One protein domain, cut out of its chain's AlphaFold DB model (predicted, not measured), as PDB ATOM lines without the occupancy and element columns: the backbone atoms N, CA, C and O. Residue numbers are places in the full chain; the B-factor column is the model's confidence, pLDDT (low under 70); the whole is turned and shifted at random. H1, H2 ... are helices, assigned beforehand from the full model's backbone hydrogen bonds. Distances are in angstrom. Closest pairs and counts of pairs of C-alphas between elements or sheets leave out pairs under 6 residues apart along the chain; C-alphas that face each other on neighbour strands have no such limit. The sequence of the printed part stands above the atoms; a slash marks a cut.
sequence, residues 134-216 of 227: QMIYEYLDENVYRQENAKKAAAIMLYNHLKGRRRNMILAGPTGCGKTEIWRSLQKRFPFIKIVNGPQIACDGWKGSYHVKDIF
ATOM      1  N   GLN A 134       0.418   0.406 -22.037       90.88
ATOM      2  CA  GLN A 134      -0.465   1.336 -21.348       90.88
ATOM      3  C   GLN A 134      -1.281   0.627 -20.261       90.88
ATOM      4  O   GLN A 134      -1.268   1.080 -19.124       90.88
ATOM      5  N   MET A 135      -1.877  -0.529 -20.561       92.88
ATOM      6  CA  MET A 135      -2.634  -1.307 -19.569       92.88
ATOM      7  C   MET A 135      -1.749  -1.792 -18.417       92.88
ATOM      8  O   MET A 135      -2.154  -1.768 -17.259       92.88
ATOM      9  N   ILE A 136      -0.512  -2.206 -18.716       94.31
ATOM     10  CA  ILE A 136       0.456  -2.605 -17.682       94.31
ATOM     11  C   ILE A 136       0.821  -1.403 -16.798       94.31
ATOM     12  O   ILE A 136       0.962  -1.544 -15.583       94.31
ATOM     13  N   TYR A 137       0.985  -0.220 -17.396       95.88
ATOM     14  CA  TYR A 137       1.265   1.007 -16.659       95.88
ATOM     15  C   TYR A 137       0.094   1.430 -15.774       95.88
ATOM     16  O   TYR A 137       0.324   1.731 -14.610       95.88
ATOM     17  N   GLU A 138      -1.133   1.424 -16.293       94.62
ATOM     18  CA  GLU A 138      -2.348   1.771 -15.544       94.62
ATOM     19  C   GLU A 138      -2.535   0.826 -14.352       94.62
ATOM     20  O   GLU A 138      -2.694   1.279 -13.220       94.62
ATOM     21  N   TYR A 139      -2.349  -0.479 -14.563       94.81
ATOM     22  CA  TYR A 139      -2.346  -1.459 -13.476       94.81
ATOM     23  C   TYR A 139      -1.278  -1.158 -12.410       94.81
ATOM     24  O   TYR A 139      -1.514  -1.286 -11.206       94.81
ATOM     25  N   LEU A 140      -0.076  -0.753 -12.825       94.31
ATOM     26  CA  LEU A 140       0.968  -0.334 -11.893       94.31
ATOM     27  C   LEU A 140       0.631   0.978 -11.184       94.31
ATOM     28  O   LEU A 140       1.001   1.125 -10.026       94.31
ATOM     29  N   ASP A 141      -0.035   1.916 -11.852       95.06
ATOM     30  CA  ASP A 141      -0.408   3.220 -11.303       95.06
ATOM     31  C   ASP A 141      -1.423   3.085 -10.160       95.06
ATOM     32  O   ASP A 141      -1.279   3.736  -9.126       95.06
ATOM     33  N   GLU A 142      -2.361   2.142 -10.283       93.69
ATOM     34  CA  GLU A 142      -3.319   1.793  -9.226       93.69
ATOM     35  C   GLU A 142      -2.654   1.200  -7.970       93.69
ATOM     36  O   GLU A 142      -3.161   1.351  -6.859       93.69
ATOM     37  N   ASN A 143      -1.513   0.518  -8.126       90.69
ATOM     38  CA  ASN A 143      -0.872  -0.255  -7.055       90.69
ATOM     39  C   ASN A 143       0.420   0.384  -6.508       90.69
ATOM     40  O   ASN A 143       0.843   0.071  -5.394       90.69
ATOM     41  N   VAL A 144       1.074   1.257  -7.277       91.38
ATOM     42  CA  VAL A 144       2.359   1.883  -6.946       91.38
ATOM     43  C   VAL A 144       2.247   3.391  -7.122       91.38
ATOM     44  O   VAL A 144       2.297   3.939  -8.225       91.38
ATOM     45  N   TYR A 145       2.166   4.081  -5.988       91.69
ATOM     46  CA  TYR A 145       2.084   5.532  -5.965       91.69
ATOM     47  C   TYR A 145       3.391   6.180  -6.457       91.69
ATOM     48  O   TYR A 145       4.480   5.881  -5.953       91.69
ATOM     49  N   ARG A 146       3.272   7.131  -7.397       91.44
ATOM     50  CA  ARG A 146       4.385   7.848  -8.057       91.44
ATOM     51  C   ARG A 146       5.305   6.909  -8.852       91.44
ATOM     52  O   ARG A 146       4.893   5.856  -9.316       91.44
ATOM     53  N   GLN A 147       6.569   7.301  -9.036       90.81
ATOM     54  CA  GLN A 147       7.578   6.543  -9.786       90.81
ATOM     55  C   GLN A 147       7.225   6.355 -11.272       90.81
ATOM     56  O   GLN A 147       7.497   5.301 -11.845       90.81
ATOM     57  N   GLU A 148       6.668   7.386 -11.918       92.69
ATOM     58  CA  GLU A 148       6.191   7.316 -13.312       92.69
ATOM     59  C   GLU A 148       7.216   6.732 -14.285       92.69
ATOM     60  O   GLU A 148       6.894   5.861 -15.090       92.69
ATOM     61  N   ASN A 149       8.478   7.140 -14.168       91.69
ATOM     62  CA  ASN A 149       9.541   6.634 -15.033       91.69
ATOM     63  C   ASN A 149       9.826   5.141 -14.802       91.69
ATOM     64  O   ASN A 149      10.027   4.403 -15.765       91.69
ATOM     65  N   ALA A 150       9.805   4.677 -13.548       93.19
ATOM     66  CA  ALA A 150      10.028   3.269 -13.223       93.19
ATOM     67  C   ALA A 150       8.840   2.396 -13.655       93.19
ATOM     68  O   ALA A 150       9.057   1.312 -14.194       93.19
ATOM     69  N   LYS A 151       7.602   2.886 -13.495       95.31
ATOM     70  CA  LYS A 151       6.390   2.210 -13.982       95.31
ATOM     71  C   LYS A 151       6.396   2.080 -15.506       95.31
ATOM     72  O   LYS A 151       6.179   0.985 -16.016       95.31
ATOM     73  N   LYS A 152       6.734   3.151 -16.240       94.44
ATOM     74  CA  LYS A 152       6.876   3.113 -17.711       94.44
ATOM     75  C   LYS A 152       7.943   2.114 -18.151       94.44
ATOM     76  O   LYS A 152       7.697   1.310 -19.047       94.44
ATOM     77  N   ALA A 153       9.110   2.135 -17.509       93.62
ATOM     78  CA  ALA A 153      10.200   1.222 -17.839       93.62
ATOM     79  C   ALA A 153       9.821  -0.248 -17.580       93.62
ATOM     80  O   ALA A 153      10.050  -1.099 -18.440       93.62
ATOM     81  N   ALA A 154       9.175  -0.538 -16.446       94.56
ATOM     82  CA  ALA A 154       8.682  -1.875 -16.121       94.56
ATOM     83  C   ALA A 154       7.602  -2.350 -17.106       94.56
ATOM     84  O   ALA A 154       7.665  -3.486 -17.576       94.56
ATOM     85  N   ALA A 155       6.668  -1.473 -17.482       95.25
ATOM     86  CA  ALA A 155       5.624  -1.781 -18.452       95.25
ATOM     87  C   ALA A 155       6.192  -2.128 -19.837       95.25
ATOM     88  O   ALA A 155       5.826  -3.143 -20.429       95.25
ATOM     89  N   ILE A 156       7.151  -1.336 -20.328       93.62
ATOM     90  CA  ILE A 156       7.839  -1.602 -21.599       93.62
ATOM     91  C   ILE A 156       8.652  -2.901 -21.523       93.62
ATOM     92  O   ILE A 156       8.678  -3.668 -22.487       93.62
ATOM     93  N   MET A 157       9.331  -3.164 -20.401       93.69
ATOM     94  CA  MET A 157      10.100  -4.397 -20.214       93.69
ATOM     95  C   MET A 157       9.196  -5.632 -20.265       93.69
ATOM     96  O   MET A 157       9.512  -6.582 -20.981       93.69
ATOM     97  N   LEU A 158       8.065  -5.599 -19.558       93.69
ATOM     98  CA  LEU A 158       7.117  -6.706 -19.539       93.69
ATOM     99  C   LEU A 158       6.462  -6.915 -20.908       93.69
ATOM    100  O   LEU A 158       6.401  -8.042 -21.386       93.69
ATOM    101  N   TYR A 159       6.059  -5.839 -21.585       93.12
ATOM    102  CA  TYR A 159       5.520  -5.929 -22.941       93.12
ATOM    103  C   TYR A 159       6.522  -6.542 -23.930       93.12
ATOM    104  O   TYR A 159       6.175  -7.426 -24.710       93.12
ATOM    105  N   ASN A 160       7.790  -6.121 -23.878       90.56
ATOM    106  CA  ASN A 160       8.833  -6.721 -24.710       90.56
ATOM    107  C   ASN A 160       8.991  -8.219 -24.422       90.56
ATOM    108  O   ASN A 160       9.110  -8.993 -25.368       90.56
ATOM    109  N   HIS A 161       8.931  -8.628 -23.150       90.38
ATOM    110  CA  HIS A 161       8.960 -10.040 -22.772       90.38
ATOM    111  C   HIS A 161       7.780 -10.824 -23.369       90.38
ATOM    112  O   HIS A 161       8.011 -11.863 -23.983       90.38
ATOM    113  N   LEU A 162       6.551 -10.296 -23.283       88.50
ATOM    114  CA  LEU A 162       5.355 -10.906 -23.889       88.50
ATOM    115  C   LEU A 162       5.475 -11.047 -25.417       88.50
ATOM    116  O   LEU A 162       4.962 -11.996 -25.997       88.50
ATOM    117  N   LYS A 163       6.207 -10.138 -26.073       86.62
ATOM    118  CA  LYS A 163       6.521 -10.196 -27.511       86.62
ATOM    119  C   LYS A 163       7.778 -11.013 -27.848       86.62
ATOM    120  O   LYS A 163       8.283 -10.916 -28.965       86.62
ATOM    121  N   GLY A 164       8.331 -11.771 -26.898       84.75
ATOM    122  CA  GLY A 164       9.518 -12.613 -27.101       84.75
ATOM    123  C   GLY A 164      10.843 -11.847 -27.226       84.75
ATOM    124  O   GLY A 164      11.871 -12.423 -27.587       84.75
ATOM    125  N   ARG A 165      10.861 -10.546 -26.920       88.38
ATOM    126  CA  ARG A 165      12.043  -9.678 -27.019       88.38
ATOM    127  C   ARG A 165      12.766  -9.614 -25.676       88.38
ATOM    128  O   ARG A 165      12.226  -9.140 -24.679       88.38
ATOM    129  N   ARG A 166      14.031 -10.039 -25.651       85.44
ATOM    130  CA  ARG A 166      14.856 -10.043 -24.432       85.44
ATOM    131  C   ARG A 166      15.427  -8.651 -24.153       85.44
ATOM    132  O   ARG A 166      16.132  -8.085 -24.985       85.44
ATOM    133  N   ARG A 167      15.140  -8.105 -22.971       88.19
ATOM    134  CA  ARG A 167      15.688  -6.838 -22.462       88.19
ATOM    135  C   ARG A 167      16.007  -6.986 -20.978       88.19
ATOM    136  O   ARG A 167      15.253  -7.630 -20.257       88.19
ATOM    137  N   ASN A 168      17.090  -6.354 -20.536       91.12
ATOM    138  CA  ASN A 168      17.485  -6.296 -19.130       91.12
ATOM    139  C   ASN A 168      17.238  -4.883 -18.591       91.12
ATOM    140  O   ASN A 168      17.418  -3.907 -19.320       91.12
ATOM    141  N   MET A 169      16.861  -4.773 -17.317       91.62
ATOM    142  CA  MET A 169      16.647  -3.496 -16.635       91.62
ATOM    143  C   MET A 169      17.337  -3.505 -15.274       91.62
ATOM    144  O   MET A 169      17.276  -4.493 -14.547       91.62
ATOM    145  N   ILE A 170      17.951  -2.377 -14.918       93.06
ATOM    146  CA  ILE A 170      18.496  -2.123 -13.583       93.06
ATOM    147  C   ILE A 170      17.653  -1.017 -12.944       93.06
ATOM    148  O   ILE A 170      17.533   0.071 -13.502       93.06
ATOM    149  N   LEU A 171      17.071  -1.293 -11.776       90.75
ATOM    150  CA  LEU A 171      16.343  -0.303 -10.981       90.75
ATOM    151  C   LEU A 171      17.214   0.157  -9.810       90.75
ATOM    152  O   LEU A 171      17.513  -0.627  -8.910       90.75
ATOM    153  N   ALA A 172      17.576   1.438  -9.798       91.62
ATOM    154  CA  ALA A 172      18.349   2.065  -8.728       91.62
ATOM    155  C   ALA A 172      17.503   3.108  -7.984       91.62
ATOM    156  O   ALA A 172      16.701   3.819  -8.581       91.62
ATOM    157  N   GLY A 173      17.665   3.187  -6.663       90.88
ATOM    158  CA  GLY A 173      16.947   4.142  -5.817       90.88
ATOM    159  C   GLY A 173      17.060   3.798  -4.329       90.88
ATOM    160  O   GLY A 173      17.483   2.683  -4.002       90.88
ATOM    161  N   PRO A 174      16.661   4.703  -3.422       92.56
ATOM    162  CA  PRO A 174      16.767   4.500  -1.975       92.56
ATOM    163  C   PRO A 174      15.945   3.300  -1.474       92.56
ATOM    164  O   PRO A 174      15.029   2.809  -2.143       92.56
ATOM    165  N   THR A 175      16.280   2.776  -0.297       89.50
ATOM    166  CA  THR A 175      15.521   1.682   0.330       89.50
ATOM    167  C   THR A 175      14.076   2.121   0.592       89.50
ATOM    168  O   THR A 175      13.829   3.264   0.958       89.50
ATOM    169  N   GLY A 176      13.108   1.231   0.354       87.75
ATOM    170  CA  GLY A 176      11.684   1.520   0.570       87.75
ATOM    171  C   GLY A 176      10.975   2.309  -0.541       87.75
ATOM    172  O   GLY A 176       9.770   2.489  -0.458       87.75
ATOM    173  N   CYS A 177      11.653   2.719  -1.622       87.88
ATOM    174  CA  CYS A 177      11.024   3.516  -2.692       87.88
ATOM    175  C   CYS A 177      10.124   2.735  -3.677       87.88
ATOM    176  O   CYS A 177       9.728   3.285  -4.700       87.88
ATOM    177  N   GLY A 178       9.836   1.456  -3.411       88.25
ATOM    178  CA  GLY A 178       8.906   0.655  -4.221       88.25
ATOM    179  C   GLY A 178       9.513  -0.154  -5.376       88.25
ATOM    180  O   GLY A 178       8.764  -0.770  -6.124       88.25
ATOM    181  N   LYS A 179      10.849  -0.239  -5.516       92.44
ATOM    182  CA  LYS A 179      11.507  -1.023  -6.595       92.44
ATOM    183  C   LYS A 179      11.002  -2.466  -6.689       92.44
ATOM    184  O   LYS A 179      10.663  -2.939  -7.766       92.44
ATOM    185  N   THR A 180      10.960  -3.164  -5.556       92.00
ATOM    186  CA  THR A 180      10.475  -4.551  -5.482       92.00
ATOM    187  C   THR A 180       8.953  -4.622  -5.596       92.00
ATOM    188  O   THR A 180       8.426  -5.610  -6.095       92.00
ATOM    189  N   GLU A 181       8.247  -3.576  -5.164       93.75
ATOM    190  CA  GLU A 181       6.783  -3.545  -5.143       93.75
ATOM    191  C   GLU A 181       6.184  -3.482  -6.548       93.75
ATOM    192  O   GLU A 181       5.192  -4.152  -6.812       93.75
ATOM    193  N   ILE A 182       6.847  -2.792  -7.483       94.75
ATOM    194  CA  ILE A 182       6.500  -2.822  -8.914       94.75
ATOM    195  C   ILE A 182       6.407  -4.271  -9.412       94.75
ATOM    196  O   ILE A 182       5.409  -4.672 -10.006       94.75
ATOM    197  N   TRP A 183       7.418  -5.088  -9.117       94.69
ATOM    198  CA  TRP A 183       7.461  -6.481  -9.561       94.69
ATOM    199  C   TRP A 183       6.499  -7.388  -8.797       94.69
ATOM    200  O   TRP A 183       5.912  -8.278  -9.403       94.69
ATOM    201  N   ARG A 184       6.296  -7.151  -7.495       94.25
ATOM    202  CA  ARG A 184       5.284  -7.874  -6.705       94.25
ATOM    203  C   ARG A 184       3.873  -7.596  -7.199       94.25
ATOM    204  O   ARG A 184       3.064  -8.515  -7.240       94.25
ATOM    205  N   SER A 185       3.590  -6.355  -7.590       94.25
ATOM    206  CA  SER A 185       2.312  -5.987  -8.189       94.25
ATOM    207  C   SER A 185       2.105  -6.746  -9.498       94.25
ATOM    208  O   SER A 185       1.136  -7.487  -9.629       94.25
ATOM    209  N   LEU A 186       3.072  -6.683 -10.423       94.25
ATOM    210  CA  LEU A 186       2.987  -7.402 -11.698       94.25
ATOM    211  C   LEU A 186       2.872  -8.921 -11.516       94.25
ATOM    212  O   LEU A 186       2.090  -9.555 -12.216       94.25
ATOM    213  N   GLN A 187       3.581  -9.514 -10.556       94.50
ATOM    214  CA  GLN A 187       3.530 -10.956 -10.298       94.50
ATOM    215  C   GLN A 187       2.108 -11.465 -10.002       94.50
ATOM    216  O   GLN A 187       1.787 -12.595 -10.365       94.50
ATOM    217  N   LYS A 188       1.231 -10.639  -9.407       91.69
ATOM    218  CA  LYS A 188      -0.178 -11.005  -9.158       91.69
ATOM    219  C   LYS A 188      -0.941 -11.311 -10.448       91.69
ATOM    220  O   LYS A 188      -1.863 -12.120 -10.428       91.69
ATOM    221  N   ARG A 189      -0.573 -10.654 -11.553       89.50
ATOM    222  CA  ARG A 189      -1.201 -10.834 -12.868       89.50
ATOM    223  C   ARG A 189      -0.377 -11.708 -13.813       89.50
ATOM    224  O   ARG A 189      -0.946 -12.365 -14.676       89.50
ATOM    225  N   PHE A 190       0.940 -11.736 -13.627       91.06
ATOM    226  CA  PHE A 190       1.900 -12.423 -14.483       91.06
ATOM    227  C   PHE A 190       2.687 -13.459 -13.658       91.06
ATOM    228  O   PHE A 190       3.781 -13.159 -13.168       91.06
ATOM    229  N   PRO A 191       2.156 -14.687 -13.486       87.44
ATOM    230  CA  PRO A 191       2.716 -15.690 -12.569       87.44
ATOM    231  C   PRO A 191       4.100 -16.216 -12.986       87.44
ATOM    232  O   PRO A 191       4.820 -16.789 -12.166       87.44
ATOM    233  N   PHE A 192       4.504 -15.989 -14.240       88.62
ATOM    234  CA  PHE A 192       5.849 -16.299 -14.732       88.62
ATOM    235  C   PHE A 192       6.937 -15.373 -14.158       88.62
ATOM    236  O   PHE A 192       8.124 -15.668 -14.285       88.62
ATOM    237  N   ILE A 193       6.572 -14.256 -13.517       91.81
ATOM    238  CA  ILE A 193       7.534 -13.386 -12.836       91.81
ATOM    239  C   ILE A 193       8.001 -14.075 -11.549       91.81
ATOM    240  O   ILE A 193       7.212 -14.327 -10.637       91.81
ATOM    241  N   LYS A 194       9.306 -14.337 -11.444       90.00
ATOM    242  CA  LYS A 194       9.949 -14.889 -10.244       90.00
ATOM    243  C   LYS A 194      10.839 -13.831  -9.595       90.00
ATOM    244  O   LYS A 194      11.673 -13.222 -10.258       90.00
ATOM    245  N   ILE A 195      10.659 -13.609  -8.293       90.00
ATOM    246  CA  ILE A 195      11.463 -12.667  -7.504       90.00
ATOM    247  C   ILE A 195      12.414 -13.482  -6.632       90.00
ATOM    248  O   ILE A 195      11.966 -14.248  -5.784       90.00
ATOM    249  N   VAL A 196      13.718 -13.295  -6.830       87.38
ATOM    250  CA  VAL A 196      14.776 -14.033  -6.124       87.38
ATOM    251  C   VAL A 196      15.678 -13.051  -5.385       87.38
ATOM    252  O   VAL A 196      15.967 -11.958  -5.877       87.38
ATOM    253  N   ASN A 197      16.127 -13.433  -4.192       83.44
ATOM    254  CA  ASN A 197      17.063 -12.636  -3.411       83.44
ATOM    255  C   ASN A 197      18.507 -12.940  -3.845       83.44
ATOM    256  O   ASN A 197      19.013 -14.028  -3.587       83.44
ATOM    257  N   GLY A 198      19.177 -11.977  -4.484       79.19
ATOM    258  CA  GLY A 198      20.519 -12.157  -5.063       79.19
ATOM    259  C   GLY A 198      21.569 -12.773  -4.119       79.19
ATOM    260  O   GLY A 198      22.217 -13.732  -4.519       79.19
ATOM    261  N   PRO A 199      21.709 -12.310  -2.861       80.56
ATOM    262  CA  PRO A 199      22.636 -12.891  -1.883       80.56
ATOM    263  C   PRO A 199      22.419 -14.373  -1.538       80.56
ATOM    264  O   PRO A 199      23.301 -14.974  -0.937       80.56
ATOM    265  N   GLN A 200      21.260 -14.960  -1.858       72.38
ATOM    266  CA  GLN A 200      20.986 -16.384  -1.611       72.38
ATOM    267  C   GLN A 200      21.460 -17.288  -2.754       72.38
ATOM    268  O   GLN A 200      21.512 -18.505  -2.581       72.38
ATOM    269  N   ILE A 201      21.798 -16.706  -3.908       79.94
ATOM    270  CA  ILE A 201      22.251 -17.445  -5.083       79.94
ATOM    271  C   ILE A 201      23.725 -17.808  -4.894       79.94
ATOM    272  O   ILE A 201      24.560 -16.915  -4.741       79.94
ATOM    273  N   ALA A 202      24.061 -19.099  -4.945       75.75
ATOM    274  CA  ALA A 202      25.457 -19.549  -4.914       75.75
ATOM    275  C   ALA A 202      25.857 -20.362  -6.152       75.75
ATOM    276  O   ALA A 202      25.025 -20.925  -6.871       75.75
ATOM    277  N   CYS A 203      27.169 -20.422  -6.387       70.19
ATOM    278  CA  CYS A 203      27.767 -21.206  -7.465       70.19
ATOM    279  C   CYS A 203      27.619 -22.711  -7.210       70.19
ATOM    280  O   CYS A 203      27.566 -23.147  -6.058       70.19
ATOM    281  N   ASP A 204      27.587 -23.507  -8.281       65.94
ATOM    282  CA  ASP A 204      27.556 -24.968  -8.187       65.94
ATOM    283  C   ASP A 204      28.728 -25.500  -7.334       65.94
ATOM    284  O   ASP A 204      29.855 -25.012  -7.424       65.94
ATOM    285  N   GLY A 205      28.455 -26.494  -6.483       66.88
ATOM    286  CA  GLY A 205      29.450 -27.119  -5.596       66.88
ATOM    287  C   GLY A 205      29.409 -26.671  -4.129       66.88
ATOM    288  O   GLY A 205      30.116 -27.246  -3.303       66.88
ATOM    289  N   TRP A 206      28.556 -25.706  -3.773       66.44
ATOM    290  CA  TRP A 206      28.323 -25.298  -2.385       66.44
ATOM    291  C   TRP A 206      27.141 -26.066  -1.772       66.44
ATOM    292  O   TRP A 206      26.095 -26.240  -2.391       66.44
ATOM    293  N   LYS A 207      27.308 -26.593  -0.553       55.94
ATOM    294  CA  LYS A 207      26.304 -27.456   0.093       55.94
ATOM    295  C   LYS A 207      25.231 -26.598   0.777       55.94
ATOM    296  O   LYS A 207      25.555 -25.836   1.684       55.94
ATOM    297  N   GLY A 208      23.966 -26.751   0.373       62.53
ATOM    298  CA  GLY A 208      22.816 -26.038   0.958       62.53
ATOM    299  C   GLY A 208      22.481 -24.685   0.316       62.53
ATOM    300  O   GLY A 208      21.738 -23.908   0.912       62.53
ATOM    301  N   SER A 209      23.024 -24.383  -0.864       64.00
ATOM    302  CA  SER A 209      22.765 -23.131  -1.582       64.00
ATOM    303  C   SER A 209      21.641 -23.233  -2.609       64.00
ATOM    304  O   SER A 209      21.516 -24.246  -3.288       64.00
ATOM    305  N   TYR A 210      20.878 -22.146  -2.758       72.94
ATOM    306  CA  TYR A 210      19.912 -21.969  -3.841       72.94
ATOM    307  C   TYR A 210      20.676 -21.668  -5.137       72.94
ATOM    308  O   TYR A 210      21.397 -20.670  -5.225       72.94
ATOM    309  N   HIS A 211      20.579 -22.548  -6.127       76.62
ATOM    310  CA  HIS A 211      21.271 -22.417  -7.403       76.62
ATOM    311  C   HIS A 211      20.357 -21.812  -8.471       76.62
ATOM    312  O   HIS A 211      19.135 -21.883  -8.399       76.62
ATOM    313  N   VAL A 212      20.950 -21.248  -9.527       75.69
ATOM    314  CA  VAL A 212      20.193 -20.638 -10.639       75.69
ATOM    315  C   VAL A 212      19.264 -21.650 -11.322       75.69
ATOM    316  O   VAL A 212      18.169 -21.290 -11.743       75.69
ATOM    317  N   LYS A 213      19.664 -22.925 -11.392       74.06
ATOM    318  CA  LYS A 213      18.827 -24.016 -11.914       74.06
ATOM    319  C   LYS A 213      17.541 -24.221 -11.097       74.06
ATOM    320  O   LYS A 213      16.496 -24.489 -11.684       74.06
ATOM    321  N   ASP A 214      17.588 -23.976  -9.787       76.12
ATOM    322  CA  ASP A 214      16.456 -24.135  -8.863       76.12
ATOM    323  C   ASP A 214      15.403 -23.016  -9.028       76.12
ATOM    324  O   ASP A 214      14.326 -23.065  -8.440       76.12
ATOM    325  N   ILE A 215      15.698 -21.987  -9.835       77.06
ATOM    326  CA  ILE A 215      14.748 -20.922 -10.204       77.06
ATOM    327  C   ILE A 215      13.770 -21.406 -11.286       77.06
ATOM    328  O   ILE A 215      12.640 -20.924 -11.355       77.06
ATOM    329  N   PHE A 216      14.204 -22.343 -12.136       71.38
ATOM    330  CA  PHE A 216      13.465 -22.794 -13.322       71.38
ATOM    331  C   PHE A 216      12.937 -24.228 -13.202       71.38
ATOM    332  O   PHE A 216      12.033 -24.611 -13.939       71.38
TER     333      PHE A 216
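This is residues 134 to 216 of the 227 residues of an uncharacterized protein of Dorea formicigenerans (UniProt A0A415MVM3). Three helices, H1, H2 and H3, cluster at one end, and from H3 a long arm of mostly unnamed chain reaches away to the short H4. The 83 printed residues hold four named helices, H1 to H4 in order, and no named strand: all helix, with 40 residues in named elements, under half. It is only just loose, close to compact, with a radius of gyration of the C-alphas of 14.6 A and spans of 44 by 31 by 20 A.

H1, residues 134 to 143, touches H2, residues 148 to 162, with residues 151 to 155 of H2 alone; the closest C-alphas, of Ile 136 and Ala 155, are 5.3 A apart, at a steep tilt of 51 degrees, opposite ways. H1 touches H3, residues 179 to 189, closest at the C-alphas of Asn 143 and Ser 185, 6.7 A. H2 and H3 are close but not clearly touching, C-alphas of Lys 151 and Ile 182 7.1 A apart. H4, residues 212 to 215, is apart from H1, H2 and H3. Every O i to N i+4 pair is within hydrogen-bond range in H2, 5 of 6 in H1 and 4 of 7 in H3; H4 is too short for one.

H1 begins at C-alpha 134 (-0.465, 1.336, -21.348) and is 14.4 A long, H2 21.1 A, H3 17.2 A and H4 5.5 A, ending at C-alpha 215 (14.748, -20.922, -10.204).

The C-alphas of Gln 134 and Lys 207, the two farthest apart, are 44.8 A apart. The printed part has no cut; the links H2 to H3 and H3 to H4 are long. Residues 204 to 209 have pLDDT under 70.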